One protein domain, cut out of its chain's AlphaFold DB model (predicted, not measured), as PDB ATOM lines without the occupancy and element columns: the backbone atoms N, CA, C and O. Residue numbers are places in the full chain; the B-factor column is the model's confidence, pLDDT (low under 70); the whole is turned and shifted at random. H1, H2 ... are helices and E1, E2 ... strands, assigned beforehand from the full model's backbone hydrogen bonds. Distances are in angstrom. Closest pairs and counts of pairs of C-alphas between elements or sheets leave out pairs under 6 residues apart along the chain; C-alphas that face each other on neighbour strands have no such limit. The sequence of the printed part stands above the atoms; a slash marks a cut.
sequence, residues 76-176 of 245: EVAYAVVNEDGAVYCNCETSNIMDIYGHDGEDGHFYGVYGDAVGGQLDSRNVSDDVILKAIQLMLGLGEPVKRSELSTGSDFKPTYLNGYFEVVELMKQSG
ATOM      1  N   GLU A  76     -24.087 -16.198  10.615       97.75
ATOM      2  CA  GLU A  76     -24.463 -17.195   9.612       97.75
ATOM      3  C   GLU A  76     -24.372 -16.569   8.208       97.75
ATOM      4  O   GLU A  76     -25.245 -15.816   7.766       97.75
ATOM      5  N   VAL A  77     -23.267 -16.828   7.512       98.06
ATOM      6  CA  VAL A  77     -22.972 -16.255   6.195       98.06
ATOM      7  C   VAL A  77     -22.047 -17.182   5.422       98.06
ATOM      8  O   VAL A  77     -21.197 -17.848   6.002       98.06
ATOM      9  N   ALA A  78     -22.178 -17.216   4.099       98.00
ATOM     10  CA  ALA A  78     -21.276 -17.970   3.242       98.00
ATOM     11  C   ALA A  78     -20.885 -17.158   2.007       98.00
ATOM     12  O   ALA A  78     -21.728 -16.515   1.373       98.00
ATOM     13  N   TYR A  79     -19.607 -17.224   1.660       98.56
ATOM     14  CA  TYR A  79     -18.982 -16.520   0.551       98.56
ATOM     15  C   TYR A  79     -18.403 -17.518  -0.437       98.56
ATOM     16  O   TYR A  79     -17.561 -18.329  -0.069       98.56
ATOM     17  N   ALA A  80     -18.827 -17.435  -1.692       97.94
ATOM     18  CA  ALA A  80     -18.173 -18.132  -2.786       97.94
ATOM     19  C   ALA A  80     -16.964 -17.335  -3.278       97.94
ATOM     20  O   ALA A  80     -16.922 -16.115  -3.128       97.94
ATOM     21  N   VAL A  81     -16.028 -18.013  -3.935       96.50
ATOM     22  CA  VAL A  81     -14.893 -17.358  -4.593       96.50
ATOM     23  C   VAL A  81     -15.150 -17.248  -6.090       96.50
ATOM     24  O   VAL A  81     -15.440 -18.248  -6.753       96.50
ATOM     25  N   VAL A  82     -15.027 -16.034  -6.625       95.50
ATOM     26  CA  VAL A  82     -15.325 -15.709  -8.024       95.50
ATOM     27  C   VAL A  82     -14.080 -15.152  -8.709       95.50
ATOM     28  O   VAL A  82     -13.486 -14.184  -8.238       95.50
ATOM     29  N   ASN A  83     -13.666 -15.755  -9.822       93.06
ATOM     30  CA  ASN A  83     -12.498 -15.297 -10.576       93.06
ATOM     31  C   ASN A  83     -12.780 -14.006 -11.377       93.06
ATOM     32  O   ASN A  83     -13.910 -13.519 -11.438       93.06
ATOM     33  N   GLU A  84     -11.751 -13.457 -12.032       89.38
ATOM     34  CA  GLU A  84     -11.853 -12.203 -12.800       89.38
ATOM     35  C   GLU A  84     -12.870 -12.257 -13.964       89.38
ATOM     36  O   GLU A  84     -13.408 -11.219 -14.353       89.38
ATOM     37  N   ASP A  85     -13.176 -13.450 -14.484       91.19
ATOM     38  CA  ASP A  85     -14.160 -13.675 -15.556       91.19
ATOM     39  C   ASP A  85     -15.602 -13.841 -15.035       91.19
ATOM     40  O   ASP A  85     -16.545 -14.044 -15.813       91.19
ATOM     41  N   GLY A  86     -15.794 -13.772 -13.714       92.62
ATOM     42  CA  GLY A  86     -17.082 -13.982 -13.062       92.62
ATOM     43  C   GLY A  86     -17.468 -15.455 -12.897       92.62
ATOM     44  O   GLY A  86     -18.640 -15.743 -12.658       92.62
ATOM     45  N   ALA A  87     -16.529 -16.394 -13.057       95.69
ATOM     46  CA  ALA A  87     -16.769 -17.814 -12.814       95.69
ATOM     47  C   ALA A  87     -16.531 -18.183 -11.341       95.69
ATOM     48  O   ALA A  87     -15.604 -17.688 -10.702       95.69
ATOM     49  N   VAL A  88     -17.373 -19.067 -10.811       97.31
ATOM     50  CA  VAL A  88     -17.432 -19.479  -9.405       97.31
ATOM     51  C   VAL A  88     -16.640 -20.767  -9.204       97.31
ATOM     52  O   VAL A  88     -16.928 -21.773  -9.855       97.31
ATOM     53  N   TYR A  89     -15.674 -20.765  -8.285       95.69
ATOM     54  CA  TYR A  89     -14.912 -21.974  -7.972       95.69
ATOM     55  C   TYR A  89     -15.786 -23.027  -7.286       95.69
ATOM     56  O   TYR A  89     -16.451 -22.761  -6.283       95.69
ATOM     57  N   CYS A  90     -15.772 -24.236  -7.841       95.62
ATOM     58  CA  CYS A  90     -16.517 -25.392  -7.362       95.62
ATOM     59  C   CYS A  90     -15.593 -26.606  -7.237       95.62
ATOM     60  O   CYS A  90     -14.624 -26.738  -7.984       95.62
ATOM     61  N   ASN A  91     -15.921 -27.520  -6.329       91.12
ATOM     62  CA  ASN A  91     -15.217 -28.789  -6.178       91.12
ATOM     63  C   ASN A  91     -15.411 -29.662  -7.419       91.12
ATOM     64  O   ASN A  91     -16.532 -29.800  -7.914       91.12
ATOM     65  N   CYS A  92     -14.338 -30.283  -7.900       88.19
ATOM     66  CA  CYS A  92     -14.313 -31.011  -9.170       88.19
ATOM     67  C   CYS A  92     -15.310 -32.168  -9.198       88.19
ATOM     68  O   CYS A  92     -16.038 -32.346 -10.173       88.19
ATOM     69  N   GLU A  93     -15.356 -32.954  -8.123       86.44
ATOM     70  CA  GLU A  93     -16.149 -34.184  -8.089       86.44
ATOM     71  C   GLU A  93     -17.626 -33.934  -7.781       86.44
ATOM     72  O   GLU A  93     -18.502 -34.636  -8.283       86.44
ATOM     73  N   THR A  94     -17.917 -32.929  -6.954       88.44
ATOM     74  CA  THR A  94     -19.275 -32.689  -6.443       88.44
ATOM     75  C   THR A  94     -19.971 -31.517  -7.122       88.44
ATOM     76  O   THR A  94     -21.187 -31.393  -7.018       88.44
ATOM     77  N   SER A  95     -19.221 -30.648  -7.808       91.81
ATOM     78  CA  SER A  95     -19.692 -29.341  -8.286       91.81
ATOM     79  C   SER A  95     -20.298 -28.456  -7.189       91.81
ATOM     80  O   SER A  95     -20.987 -27.482  -7.488       91.81
ATOM     81  N   ASN A  96     -20.023 -28.760  -5.916       94.06
ATOM     82  CA  ASN A  96     -20.376 -27.883  -4.811       94.06
ATOM     83  C   ASN A  96     -19.500 -26.634  -4.860       94.06
ATOM     84  O   ASN A  96     -18.304 -26.728  -5.127       94.06
ATOM     85  N   ILE A  97     -20.088 -25.478  -4.568       96.75
ATOM     86  CA  ILE A  97     -19.359 -24.213  -4.452       96.75
ATOM     87  C   ILE A  97     -18.300 -24.346  -3.354       96.75
ATOM     88  O   ILE A  97     -18.619 -24.800  -2.255       96.75
ATOM     89  N   MET A  98     -17.067 -23.935  -3.657       96.31
ATOM     90  CA  MET A  98     -16.056 -23.718  -2.626       96.31
ATOM     91  C   MET A  98     -16.412 -22.442  -1.871       96.31
ATOM     92  O   MET A  98     -16.618 -21.397  -2.500       96.31
ATOM     93  N   ASP A  99     -16.492 -22.509  -0.548       97.50
ATOM     94  CA  ASP A  99     -16.931 -21.378   0.250       97.50
ATOM     95  C   ASP A  99     -16.151 -21.152   1.543       97.50
ATOM     96  O   ASP A  99     -15.484 -22.019   2.104       97.50
ATOM     97  N   ILE A 100     -16.224 -19.900   1.977       98.62
ATOM     98  CA  ILE A 100     -15.776 -19.404   3.271       98.62
ATOM     99  C   ILE A 100     -17.053 -19.122   4.053       98.62
ATOM    100  O   ILE A 100     -17.889 -18.341   3.586       98.62
ATOM    101  N   TYR A 101     -17.250 -19.772   5.194       98.50
ATOM    102  CA  TYR A 101     -18.565 -19.823   5.826       98.50
ATOM    103  C   TYR A 101     -18.523 -19.689   7.345       98.50
ATOM    104  O   TYR A 101     -17.572 -20.108   8.001       98.50
ATOM    105  N   GLY A 102     -19.609 -19.148   7.886       98.44
ATOM    106  CA  GLY A 102     -20.063 -19.278   9.264       98.44
ATOM    107  C   GLY A 102     -21.446 -19.920   9.250       98.44
ATOM    108  O   GLY A 102     -22.298 -19.540   8.444       98.44
ATOM    109  N   HIS A 103     -21.665 -20.924  10.090       97.06
ATOM    110  CA  HIS A 103     -22.884 -21.724  10.103       97.06
ATOM    111  C   HIS A 103     -23.375 -21.957  11.530       97.06
ATOM    112  O   HIS A 103     -22.617 -22.407  12.393       97.06
ATOM    113  N   ASP A 104     -24.661 -21.694  11.749       95.62
ATOM    114  CA  ASP A 104     -25.349 -21.977  13.005       95.62
ATOM    115  C   ASP A 104     -25.951 -23.386  12.948       95.62
ATOM    116  O   ASP A 104     -26.987 -23.620  12.325       95.62
ATOM    117  N   GLY A 105     -25.272 -24.343  13.585       87.81
ATOM    118  CA  GLY A 105     -25.739 -25.722  13.709       87.81
ATOM    119  C   GLY A 105     -26.422 -26.006  15.048       87.81
ATOM    120  O   GLY A 105     -26.417 -25.186  15.967       87.81
ATOM    121  N   GLU A 106     -26.957 -27.221  15.193       87.44
ATOM    122  CA  GLU A 106     -27.526 -27.698  16.467       87.44
ATOM    123  C   GLU A 106     -26.492 -27.691  17.607       87.44
ATOM    124  O   GLU A 106     -26.825 -27.372  18.748       87.44
ATOM    125  N   ASP A 107     -25.226 -27.967  17.279       86.06
ATOM    126  CA  ASP A 107     -24.093 -27.975  18.214       86.06
ATOM    127  C   ASP A 107     -23.473 -26.581  18.437       86.06
ATOM    128  O   ASP A 107     -22.423 -26.448  19.070       86.06
ATOM    129  N   GLY A 108     -24.120 -25.529  17.929       92.88
ATOM    130  CA  GLY A 108     -23.659 -24.148  18.000       92.88
ATOM    131  C   GLY A 108     -22.999 -23.651  16.713       92.88
ATOM    132  O   GLY A 108     -22.988 -24.316  15.676       92.88
ATOM    133  N   HIS A 109     -22.476 -22.431  16.798       97.19
ATOM    134  CA  HIS A 109     -21.857 -21.737  15.679       97.19
ATOM    135  C   HIS A 109     -20.455 -22.284  15.384       97.19
ATOM    136  O   HIS A 109     -19.604 -22.341  16.276       97.19
ATOM    137  N   PHE A 110     -20.190 -22.631  14.126       97.12
ATOM    138  CA  PHE A 110     -18.850 -22.958  13.640       97.12
ATOM    139  C   PHE A 110     -18.592 -22.309  12.283       97.12
ATOM    140  O   PHE A 110     -19.511 -21.971  11.542       97.12
ATOM    141  N   TYR A 111     -17.320 -22.134  11.949       98.62
ATOM    142  CA  TYR A 111     -16.897 -21.359  10.790       98.62
ATOM    143  C   TYR A 111     -15.622 -21.942  10.201       98.62
ATOM    144  O   TYR A 111     -14.845 -22.594  10.902       98.62
ATOM    145  N   GLY A 112     -15.402 -21.727   8.912       98.00
ATOM    146  CA  GLY A 112     -14.288 -22.341   8.216       98.00
ATOM    147  C   GLY A 112     -14.274 -22.082   6.721       98.00
ATOM    148  O   GLY A 112     -14.908 -21.159   6.209       98.00
ATOM    149  N   VAL A 113     -13.518 -22.927   6.033       97.88
ATOM    150  CA  VAL A 113     -13.395 -22.963   4.579       97.88
ATOM    151  C   VAL A 113     -13.671 -24.383   4.107       97.88
ATOM    152  O   VAL A 113     -13.157 -25.348   4.677       97.88
ATOM    153  N   TYR A 114     -14.464 -24.508   3.052       96.06
ATOM    154  CA  TYR A 114     -14.705 -25.759   2.357       96.06
ATOM    155  C   TYR A 114     -14.325 -25.618   0.885       96.06
ATOM    156  O   TYR A 114     -14.825 -24.744   0.180       96.06
ATOM    157  N   GLY A 115     -13.446 -26.490   0.402       92.31
ATOM    158  CA  GLY A 115     -13.103 -26.540  -1.012       92.31
ATOM    159  C   GLY A 115     -11.893 -27.409  -1.329       92.31
ATOM    160  O   GLY A 115     -11.036 -27.648  -0.476       92.31
ATOM    161  N   ASP A 116     -11.781 -27.827  -2.590       88.31
ATOM    162  CA  ASP A 116     -10.625 -28.580  -3.090       88.31
ATOM    163  C   ASP A 116      -9.322 -27.789  -2.897       88.31
ATOM    164  O   ASP A 116      -8.288 -28.386  -2.621       88.31
ATOM    165  N   ALA A 117      -9.380 -26.450  -2.942       88.38
ATOM    166  CA  ALA A 117      -8.240 -25.563  -2.689       88.38
ATOM    167  C   ALA A 117      -7.559 -25.821  -1.336       88.38
ATOM    168  O   ALA A 117      -6.356 -25.625  -1.198       88.38
ATOM    169  N   VAL A 118      -8.335 -26.260  -0.343       87.06
ATOM    170  CA  VAL A 118      -7.874 -26.534   1.022       87.06
ATOM    171  C   VAL A 118      -7.970 -28.019   1.375       87.06
ATOM    172  O   VAL A 118      -7.775 -28.391   2.529       87.06
ATOM    173  N   GLY A 119      -8.197 -28.882   0.379       83.88
ATOM    174  CA  GLY A 119      -8.175 -30.334   0.554       83.88
ATOM    175  C   GLY A 119      -9.409 -30.873   1.271       83.88
ATOM    176  O   GLY A 119      -9.347 -31.940   1.876       83.88
ATOM    177  N   GLY A 120     -10.525 -30.141   1.224       88.50
ATOM    178  CA  GLY A 120     -11.773 -30.520   1.877       88.50
ATOM    179  C   GLY A 120     -12.281 -29.437   2.819       88.50
ATOM    180  O   GLY A 120     -12.465 -28.297   2.406       88.50
ATOM    181  N   GLN A 121     -12.581 -29.807   4.065       91.75
ATOM    182  CA  GLN A 121     -13.174 -28.918   5.064       91.75
ATOM    183  C   GLN A 121     -12.171 -28.602   6.177       91.75
ATOM    184  O   GLN A 121     -11.675 -29.510   6.843       91.75
ATOM    185  N   LEU A 122     -11.919 -27.313   6.403       91.50
ATOM    186  CA  LEU A 122     -11.122 -26.792   7.513       91.50
ATOM    187  C   LEU A 122     -11.983 -25.825   8.324       91.50
ATOM    188  O   LEU A 122     -12.293 -24.733   7.852       91.50
ATOM    189  N   ASP A 123     -12.368 -26.208   9.539       95.94
ATOM    190  CA  ASP A 123     -13.230 -25.383  10.386       95.94
ATOM    191  C   ASP A 123     -12.842 -25.382  11.861       95.94
ATOM    192  O   ASP A 123     -12.045 -26.195  12.335       95.94
ATOM    193  N   SER A 124     -13.444 -24.446  12.590       95.69
ATOM    194  CA  SER A 124     -13.147 -24.140  13.988       95.69
ATOM    195  C   SER A 124     -13.430 -25.276  14.970       95.69
ATOM    196  O   SER A 124     -13.051 -25.182  16.136       95.69
ATOM    197  N   ARG A 125     -14.050 -26.376  14.521       92.38
ATOM    198  CA  ARG A 125     -14.222 -27.589  15.333       92.38
ATOM    199  C   ARG A 125     -12.944 -28.426  15.369       92.38
ATOM    200  O   ARG A 125     -12.742 -29.177  16.317       92.38
ATOM    201  N   ASN A 126     -12.101 -28.305  14.341       91.75
ATOM    202  CA  ASN A 126     -10.964 -29.197  14.104       91.75
ATOM    203  C   ASN A 126      -9.617 -28.467  13.994       91.75
ATOM    204  O   ASN A 126      -8.579 -29.078  14.240       91.75
ATOM    205  N   VAL A 127      -9.611 -27.184  13.623       91.19
ATOM    206  CA  VAL A 127      -8.385 -26.402  13.402       91.19
ATOM    207  C   VAL A 127      -8.455 -25.017  14.055       91.19
ATOM    208  O   VAL A 127      -9.529 -24.534  14.403       91.19
ATOM    209  N   SER A 128      -7.298 -24.377  14.243       94.44
ATOM    210  CA  SER A 128      -7.206 -23.040  14.844       94.44
ATOM    211  C   SER A 128      -7.563 -21.915  13.866       94.44
ATOM    212  O   SER A 128      -7.431 -22.068  12.649       94.44
ATOM    213  N   ASP A 129      -7.903 -20.741  14.404       95.88
ATOM    214  CA  ASP A 129      -8.106 -19.498  13.645       95.88
ATOM    215  C   ASP A 129      -6.934 -19.185  12.707       95.88
ATOM    216  O   ASP A 129      -7.155 -18.734  11.589       95.88
ATOM    217  N   ASP A 130      -5.694 -19.463  13.119       93.56
ATOM    218  CA  ASP A 130      -4.509 -19.238  12.284       93.56
ATOM    219  C   ASP A 130      -4.509 -20.122  11.024       93.56
ATOM    220  O   ASP A 130      -4.087 -19.678   9.955       93.56
ATOM    221  N   VAL A 131      -4.985 -21.369  11.126       92.50
ATOM    222  CA  VAL A 131      -5.124 -22.275   9.974       92.50
ATOM    223  C   VAL A 131      -6.265 -21.808   9.075       92.50
ATOM    224  O   VAL A 131      -6.092 -21.729   7.859       92.50
ATOM    225  N   ILE A 132      -7.404 -21.428   9.658       96.00
ATOM    226  CA  ILE A 132      -8.558 -20.915   8.907       96.00
ATOM    227  C   ILE A 132      -8.197 -19.603   8.200       96.00
ATOM    228  O   ILE A 132      -8.547 -19.411   7.041       96.00
ATOM    229  N   LEU A 133      -7.433 -18.719   8.842       96.25
ATOM    230  CA  LEU A 133      -6.973 -17.466   8.247       96.25
ATOM    231  C   LEU A 133      -6.102 -17.715   7.009       96.25
ATOM    232  O   LEU A 133      -6.286 -17.053   5.988       96.25
ATOM    233  N   LYS A 134      -5.184 -18.685   7.074       93.31
ATOM    234  CA  LYS A 134      -4.377 -19.103   5.915       93.31
ATOM    235  C   LYS A 134      -5.234 -19.725   4.812       93.31
ATOM    236  O   LYS A 134      -4.996 -19.468   3.636       93.31
ATOM    237  N   ALA A 135      -6.252 -20.501   5.184       94.75
ATOM    238  CA  ALA A 135      -7.208 -21.082   4.244       94.75
ATOM    239  C   ALA A 135      -7.998 -19.989   3.513       94.75
ATOM    240  O   ALA A 135      -8.094 -20.005   2.289       94.75
ATOM    241  N   ILE A 136      -8.476 -18.980   4.244       97.25
ATOM    242  CA  ILE A 136      -9.137 -17.803   3.675       97.25
ATOM    243  C   ILE A 136      -8.189 -17.053   2.737       97.25
ATOM    244  O   ILE A 136      -8.581 -16.718   1.625       97.25
ATOM    245  N   GLN A 137      -6.938 -16.820   3.135       93.88
ATOM    246  CA  GLN A 137      -5.951 -16.164   2.267       93.88
ATOM    247  C   GLN A 137      -5.740 -16.913   0.957       93.88
ATOM    248  O   GLN A 137      -5.695 -16.285  -0.099       93.88
ATOM    249  N   LEU A 138      -5.640 -18.242   1.022       92.75
ATOM    250  CA  LEU A 138      -5.522 -19.064  -0.170       92.75
ATOM    251  C   LEU A 138      -6.743 -18.893  -1.083       92.75
ATOM    252  O   LEU A 138      -6.585 -18.655  -2.278       92.75
ATOM    253  N   MET A 139      -7.949 -18.942  -0.515       94.44
ATOM    254  CA  MET A 139      -9.198 -18.742  -1.250       94.44
ATOM    255  C   MET A 139      -9.263 -17.363  -1.923       94.44
ATOM    256  O   MET A 139      -9.594 -17.273  -3.103       94.44
ATOM    257  N   LEU A 140      -8.874 -16.296  -1.223       93.12
ATOM    258  CA  LEU A 140      -8.821 -14.933  -1.778       93.12
ATOM    259  C   LEU A 140      -7.738 -14.758  -2.859       93.12
ATOM    260  O   LEU A 140      -7.807 -13.836  -3.674       93.12
ATOM    261  N   GLY A 141      -6.742 -15.647  -2.895       89.00
ATOM    262  CA  GLY A 141      -5.766 -15.724  -3.978       89.00
ATOM    263  C   GLY A 141      -6.359 -16.236  -5.295       89.00
ATOM    264  O   GLY A 141      -5.857 -15.886  -6.361       89.00
ATOM    265  N   LEU A 142      -7.440 -17.023  -5.238       90.62
ATOM    266  CA  LEU A 142      -8.115 -17.568  -6.420       90.62
ATOM    267  C   LEU A 142      -9.091 -16.569  -7.056       90.62
ATOM    268  O   LEU A 142      -9.321 -16.616  -8.269       90.62
ATOM    269  N   GLY A 143      -9.682 -15.683  -6.251       91.56
ATOM    270  CA  GLY A 143     -10.700 -14.741  -6.700       91.56
ATOM    271  C   GLY A 143     -11.293 -13.894  -5.577       91.56
ATOM    272  O   GLY A 143     -10.837 -13.919  -4.437       91.56
ATOM    273  N   GLU A 144     -12.328 -13.131  -5.911       93.31
ATOM    274  CA  GLU A 144     -13.021 -12.251  -4.973       93.31
ATOM    275  C   GLU A 144     -14.122 -13.003  -4.205       93.31
ATOM    276  O   GLU A 144     -14.826 -13.832  -4.795       93.31
ATOM    277  N   PRO A 145     -14.313 -12.711  -2.907       96.62
ATOM    278  CA  PRO A 145     -15.379 -13.301  -2.116       96.62
ATOM    279  C   PRO A 145     -16.710 -12.616  -2.448       96.62
ATOM    280  O   PRO A 145     -16.854 -11.400  -2.322       96.62
ATOM    281  N   VAL A 146     -17.713 -13.398  -2.835       97.12
ATOM    282  CA  VAL A 146     -19.075 -12.924  -3.122       97.12
ATOM    283  C   VAL A 146     -20.049 -13.691  -2.246       97.12
ATOM    284  O   VAL A 146     -19.982 -14.920  -2.180       97.12
ATOM    285  N   LYS A 147     -20.968 -12.994  -1.566       97.62
ATOM    286  CA  LYS A 147     -21.980 -13.666  -0.739       97.62
ATOM    287  C   LYS A 147     -22.745 -14.657  -1.602       97.62
ATOM    288  O   LYS A 147     -23.220 -14.314  -2.682       97.62
ATOM    289  N   ARG A 148     -22.919 -15.887  -1.120       95.62
ATOM    290  CA  ARG A 148     -23.637 -16.929  -1.869       95.62
ATOM    291  C   ARG A 148     -25.069 -16.513  -2.212       95.62
ATOM    292  O   ARG A 148     -25.575 -16.903  -3.257       95.62
ATOM    293  N   SER A 149     -25.693 -15.691  -1.371       94.56
ATOM    294  CA  SER A 149     -27.017 -15.103  -1.606       94.56
ATOM    295  C   SER A 149     -27.064 -14.084  -2.753       94.56
ATOM    296  O   SER A 149     -28.151 -13.773  -3.232       94.56
ATOM    297  N   GLU A 150     -25.917 -13.561  -3.190       94.69
ATOM    298  CA  GLU A 150     -25.783 -12.563  -4.258       94.69
ATOM    299  C   GLU A 150     -25.356 -13.186  -5.598       94.69
ATOM    300  O   GLU A 150     -25.279 -12.486  -6.608       94.69
ATOM    301  N   LEU A 151     -25.085 -14.496  -5.632       93.38
ATOM    302  CA  LEU A 151     -24.675 -15.184  -6.852       93.38
ATOM    303  C   LEU A 151     -25.801 -15.255  -7.886       93.38
ATOM    304  O   LEU A 151     -26.971 -15.490  -7.570       93.38
ATOM    305  N   SER A 152     -25.413 -15.145  -9.157       84.31
ATOM    306  CA  SER A 152     -26.281 -15.509 -10.272       84.31
ATOM    307  C   SER A 152     -26.647 -16.996 -10.199       84.31
ATOM    308  O   SER A 152     -25.844 -17.848  -9.816       84.31
ATOM    309  N   THR A 153     -27.884 -17.324 -10.575       81.19
ATOM    310  CA  THR A 153     -28.396 -18.703 -10.602       81.19
ATOM    311  C   THR A 153     -28.893 -19.060 -12.002       81.19
ATOM    312  O   THR A 153     -29.159 -18.187 -12.828       81.19
ATOM    313  N   GLY A 154     -29.014 -20.356 -12.298       82.44
ATOM    314  CA  GLY A 154     -29.498 -20.827 -13.598       82.44
ATOM    315  C   GLY A 154     -28.445 -20.715 -14.705       82.44
ATOM    316  O   GLY A 154     -27.299 -21.101 -14.508       82.44
ATOM    317  N   SER A 155     -28.836 -20.217 -15.883       80.75
ATOM    318  CA  SER A 155     -27.968 -20.154 -17.074       80.75
ATOM    319  C   SER A 155     -26.761 -19.228 -16.931       80.75
ATOM    320  O   SER A 155     -25.789 -19.380 -17.667       80.75
ATOM    321  N   ASP A 156     -26.829 -18.276 -16.001       86.88
ATOM    322  CA  ASP A 156     -25.778 -17.284 -15.771       86.88
ATOM    323  C   ASP A 156     -24.731 -17.769 -14.754       86.88
ATOM    324  O   ASP A 156     -23.727 -17.090 -14.533       86.88
ATOM    325  N   PHE A 157     -24.954 -18.932 -14.131       92.06
ATOM    326  CA  PHE A 157     -23.980 -19.561 -13.246       92.06
ATOM    327  C   PHE A 157     -22.868 -20.214 -14.071       92.06
ATOM    328  O   PHE A 157     -23.118 -21.088 -14.905       92.06
ATOM    329  N   LYS A 158     -21.625 -19.799 -13.825       93.75
ATOM    330  CA  LYS A 158     -20.442 -20.284 -14.541       93.75
ATOM    331  C   LYS A 158     -19.497 -20.966 -13.556       93.75
ATOM    332  O   LYS A 158     -18.788 -20.253 -12.856       93.75
ATOM    333  N   PRO A 159     -19.466 -22.303 -13.463       94.12
ATOM    334  CA  PRO A 159     -18.509 -22.977 -12.597       94.12
ATOM    335  C   PRO A 159     -17.098 -22.953 -13.197       94.12
ATOM    336  O   PRO A 159     -16.923 -23.015 -14.415       94.12
ATOM    337  N   THR A 160     -16.095 -22.917 -12.327       94.88
ATOM    338  CA  THR A 160     -14.691 -23.204 -12.636       94.88
ATOM    339  C   THR A 160     -14.108 -24.122 -11.560       94.88
ATOM    340  O   THR A 160     -14.652 -24.215 -10.461       94.88
ATOM    341  N   TYR A 161     -13.021 -24.822 -11.872       91.38
ATOM    342  CA  TYR A 161     -12.497 -25.926 -11.066       91.38
ATOM    343  C   TYR A 161     -10.971 -25.833 -10.954       91.38
ATOM    344  O   TYR A 161     -10.317 -25.377 -11.894       91.38
ATOM    345  N   LEU A 162     -10.407 -26.269  -9.823       81.56
ATOM    346  CA  LEU A 162      -8.955 -26.418  -9.658       81.56
ATOM    347  C   LEU A 162      -8.516 -27.764 -10.229       81.56
ATOM    348  O   LEU A 162      -8.993 -28.810  -9.795       81.56
ATOM    349  N   ASN A 163      -7.617 -27.759 -11.210       70.69
ATOM    350  CA  ASN A 163      -7.345 -28.949 -12.005       70.69
ATOM    351  C   ASN A 163      -6.100 -29.684 -11.507       70.69
ATOM    352  O   ASN A 163      -5.003 -29.556 -12.045       70.69
ATOM    353  N   GLY A 164      -6.323 -30.593 -10.562       65.00
ATOM    354  CA  GLY A 164      -5.371 -31.643 -10.221       65.00
ATOM    355  C   GLY A 164      -4.689 -31.462  -8.869       65.00
ATOM    356  O   GLY A 164      -4.411 -30.365  -8.400       65.00
ATOM    357  N   TYR A 165      -4.379 -32.603  -8.256       64.19
ATOM    358  CA  TYR A 165      -3.820 -32.690  -6.907       64.19
ATOM    359  C   TYR A 165      -2.509 -31.905  -6.732       64.19
ATOM    360  O   TYR A 165      -2.314 -31.248  -5.716       64.19
ATOM    361  N   PHE A 166      -1.621 -31.929  -7.732       64.62
ATOM    362  CA  PHE A 166      -0.334 -31.231  -7.653       64.62
ATOM    363  C   PHE A 166      -0.494 -29.708  -7.544       64.62
ATOM    364  O   PHE A 166       0.181 -29.089  -6.726       64.62
ATOM    365  N   GLU A 167      -1.409 -29.120  -8.322       69.12
ATOM    366  CA  GLU A 167      -1.698 -27.680  -8.294       69.12
ATOM    367  C   GLU A 167      -2.194 -27.259  -6.904       69.12
ATOM    368  O   GLU A 167      -1.684 -26.310  -6.313       69.12
ATOM    369  N   VAL A 168      -3.118 -28.034  -6.335       72.69
ATOM    370  CA  VAL A 168      -3.660 -27.816  -4.989       72.69
ATOM    371  C   VAL A 168      -2.569 -27.904  -3.916       72.69
ATOM    372  O   VAL A 168      -2.459 -27.018  -3.070       72.69
ATOM    373  N   VAL A 169      -1.722 -28.934  -3.956       71.06
ATOM    374  CA  VAL A 169      -0.629 -29.099  -2.984       71.06
ATOM    375  C   VAL A 169       0.379 -27.954  -3.079       71.06
ATOM    376  O   VAL A 169       0.839 -27.449  -2.054       71.06
ATOM    377  N   GLU A 170       0.733 -27.523  -4.291       74.81
ATOM    378  CA  GLU A 170       1.646 -26.397  -4.487       74.81
ATOM    379  C   GLU A 170       1.056 -25.096  -3.920       74.81
ATOM    380  O   GLU A 170       1.739 -24.370  -3.194       74.81
ATOM    381  N   LEU A 171      -0.233 -24.850  -4.153       78.56
ATOM    382  CA  LEU A 171      -0.975 -23.720  -3.595       78.56
ATOM    383  C   LEU A 171      -1.021 -23.739  -2.055       78.56
ATOM    384  O   LEU A 171      -0.759 -22.728  -1.393       78.56
ATOM    385  N   MET A 172      -1.295 -24.895  -1.452       79.06
ATOM    386  CA  MET A 172      -1.297 -25.045   0.006       79.06
ATOM    387  C   MET A 172       0.093 -24.832   0.625       79.06
ATOM    388  O   MET A 172       0.211 -24.259   1.710       79.06
ATOM    389  N   LYS A 173       1.159 -25.265  -0.059       79.44
ATOM    390  CA  LYS A 173       2.543 -25.000   0.364       79.44
ATOM    391  C   LYS A 173       2.857 -23.509   0.310       79.44
ATOM    392  O   LYS A 173       3.364 -22.955   1.282       79.44
ATOM    393  N   GLN A 174       2.505 -22.839  -0.787       78.44
ATOM    394  CA  GLN A 174       2.725 -21.398  -0.948       78.44
ATOM    395  C   GLN A 174       1.967 -20.559   0.093       78.44
ATOM    396  O   GLN A 174       2.485 -19.546   0.560       78.44
ATOM    397  N   SER A 175       0.770 -20.993   0.491       79.31
ATOM    398  CA  SER A 175      -0.030 -20.358   1.551       79.31
ATOM    399  C   SER A 175       0.405 -20.737   2.975       79.31
ATOM    400  O   SER A 175      -0.113 -20.195   3.953       79.31
ATOM    401  N   GLY A 176       1.360 -21.659   3.126       79.81
ATOM    402  CA  GLY A 176       1.822 -22.143   4.426       79.81
ATOM    403  C   GLY A 176       0.757 -22.911   5.215       79.81
ATOM    404  O   GLY A 176       0.867 -22.995   6.447       79.81
TER     405      GLY A 176
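What this domain is: This is residues 76 to 176 of the 245 residues of an uncharacterized protein of Streptococcus sp. DORA_10 (UniProt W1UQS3). A twisted sheet of five strands has one long helix, H1, over one face and no named helix on the other; a second helix, H2, at the end of a long link, sits off the sheet, beyond H1. Two long unnamed stretches, residues 83 to 98 and 148 to 164, run side by side for a short way where residues 88 to 89 pair with 159 to 160, parallel. The printed part has 101 residues, with E1 E2 E3 E4 H1 E5 H2 along the chain; the sheet's order is E4 E3 E2 E1 E5, antiparallel throughout, and the class is mixed, helices and strands. It is compact, with a radius of gyration of the C-alphas of 13.2 A and spans of 36 by 32 by 22 A.

How they stand to each other: E1, residues 77 to 82, E2, residues 99 to 105, E3, residues 108 to 115, and E4, residues 120 to 123, form a meander, each strand the antiparallel neighbour of the one before, and each successive pair is a hairpin. N 79 and O 100 are 2.8 A apart between E1 and E2, N 103 and O 110 2.8 A between E2 and E3, and N 113 and O 122 2.8 A between E3 and E4, each within hydrogen-bond range. E3 bends by 51 degrees at residue 112. H1, residues 129 to 142, is on the sheet at a height of 8.7 A, in two layers, helix on one face of a sheet. It lies over E3 and E2; its closest C-alphas to E3 are those of Ile 132 and Gly 112, 5.9 A apart. On the local plane it runs slantwise to the strands, only just, at 32 degrees to E3. E5, residues 144 to 147, is an edge strand, antiparallel to E1, with N 80 and O 146 2.8 A apart, within hydrogen-bond range. H2, residues 165 to 174, is not on the sheet. It is close to H1 but not clearly touching; the closest C-alphas, of Leu 138 and Met 172, are 7.3 A apart. Their lines stand at a steep tilt of 62 degrees, opposite ways. In H1 and H2 every O i to N i+4 pair is within hydrogen-bond range.

Where its parts are: E1 begins at C-alpha 77 (-22.972, -16.255, 6.195) and is 16.2 A long; E2 is 16.7 A, E3 21.9 A and E4 10.0 A. H1, 20.2 A long, begins at C-alpha 129 (-8.106, -19.498, 13.645). E5 is 10.0 A; H2, 14.3 A long, ends at C-alpha 174 (2.725, -21.398, -0.948).

The domain as a whole: The two C-alphas farthest apart, of Ser 128 and Ser 155, are 38.2 A apart. The printed part has no cut. The links E1 to E2 and E5 to H2 are long. Mean pLDDT of the printed part is 90.3; residues 164 to 167 are under 70.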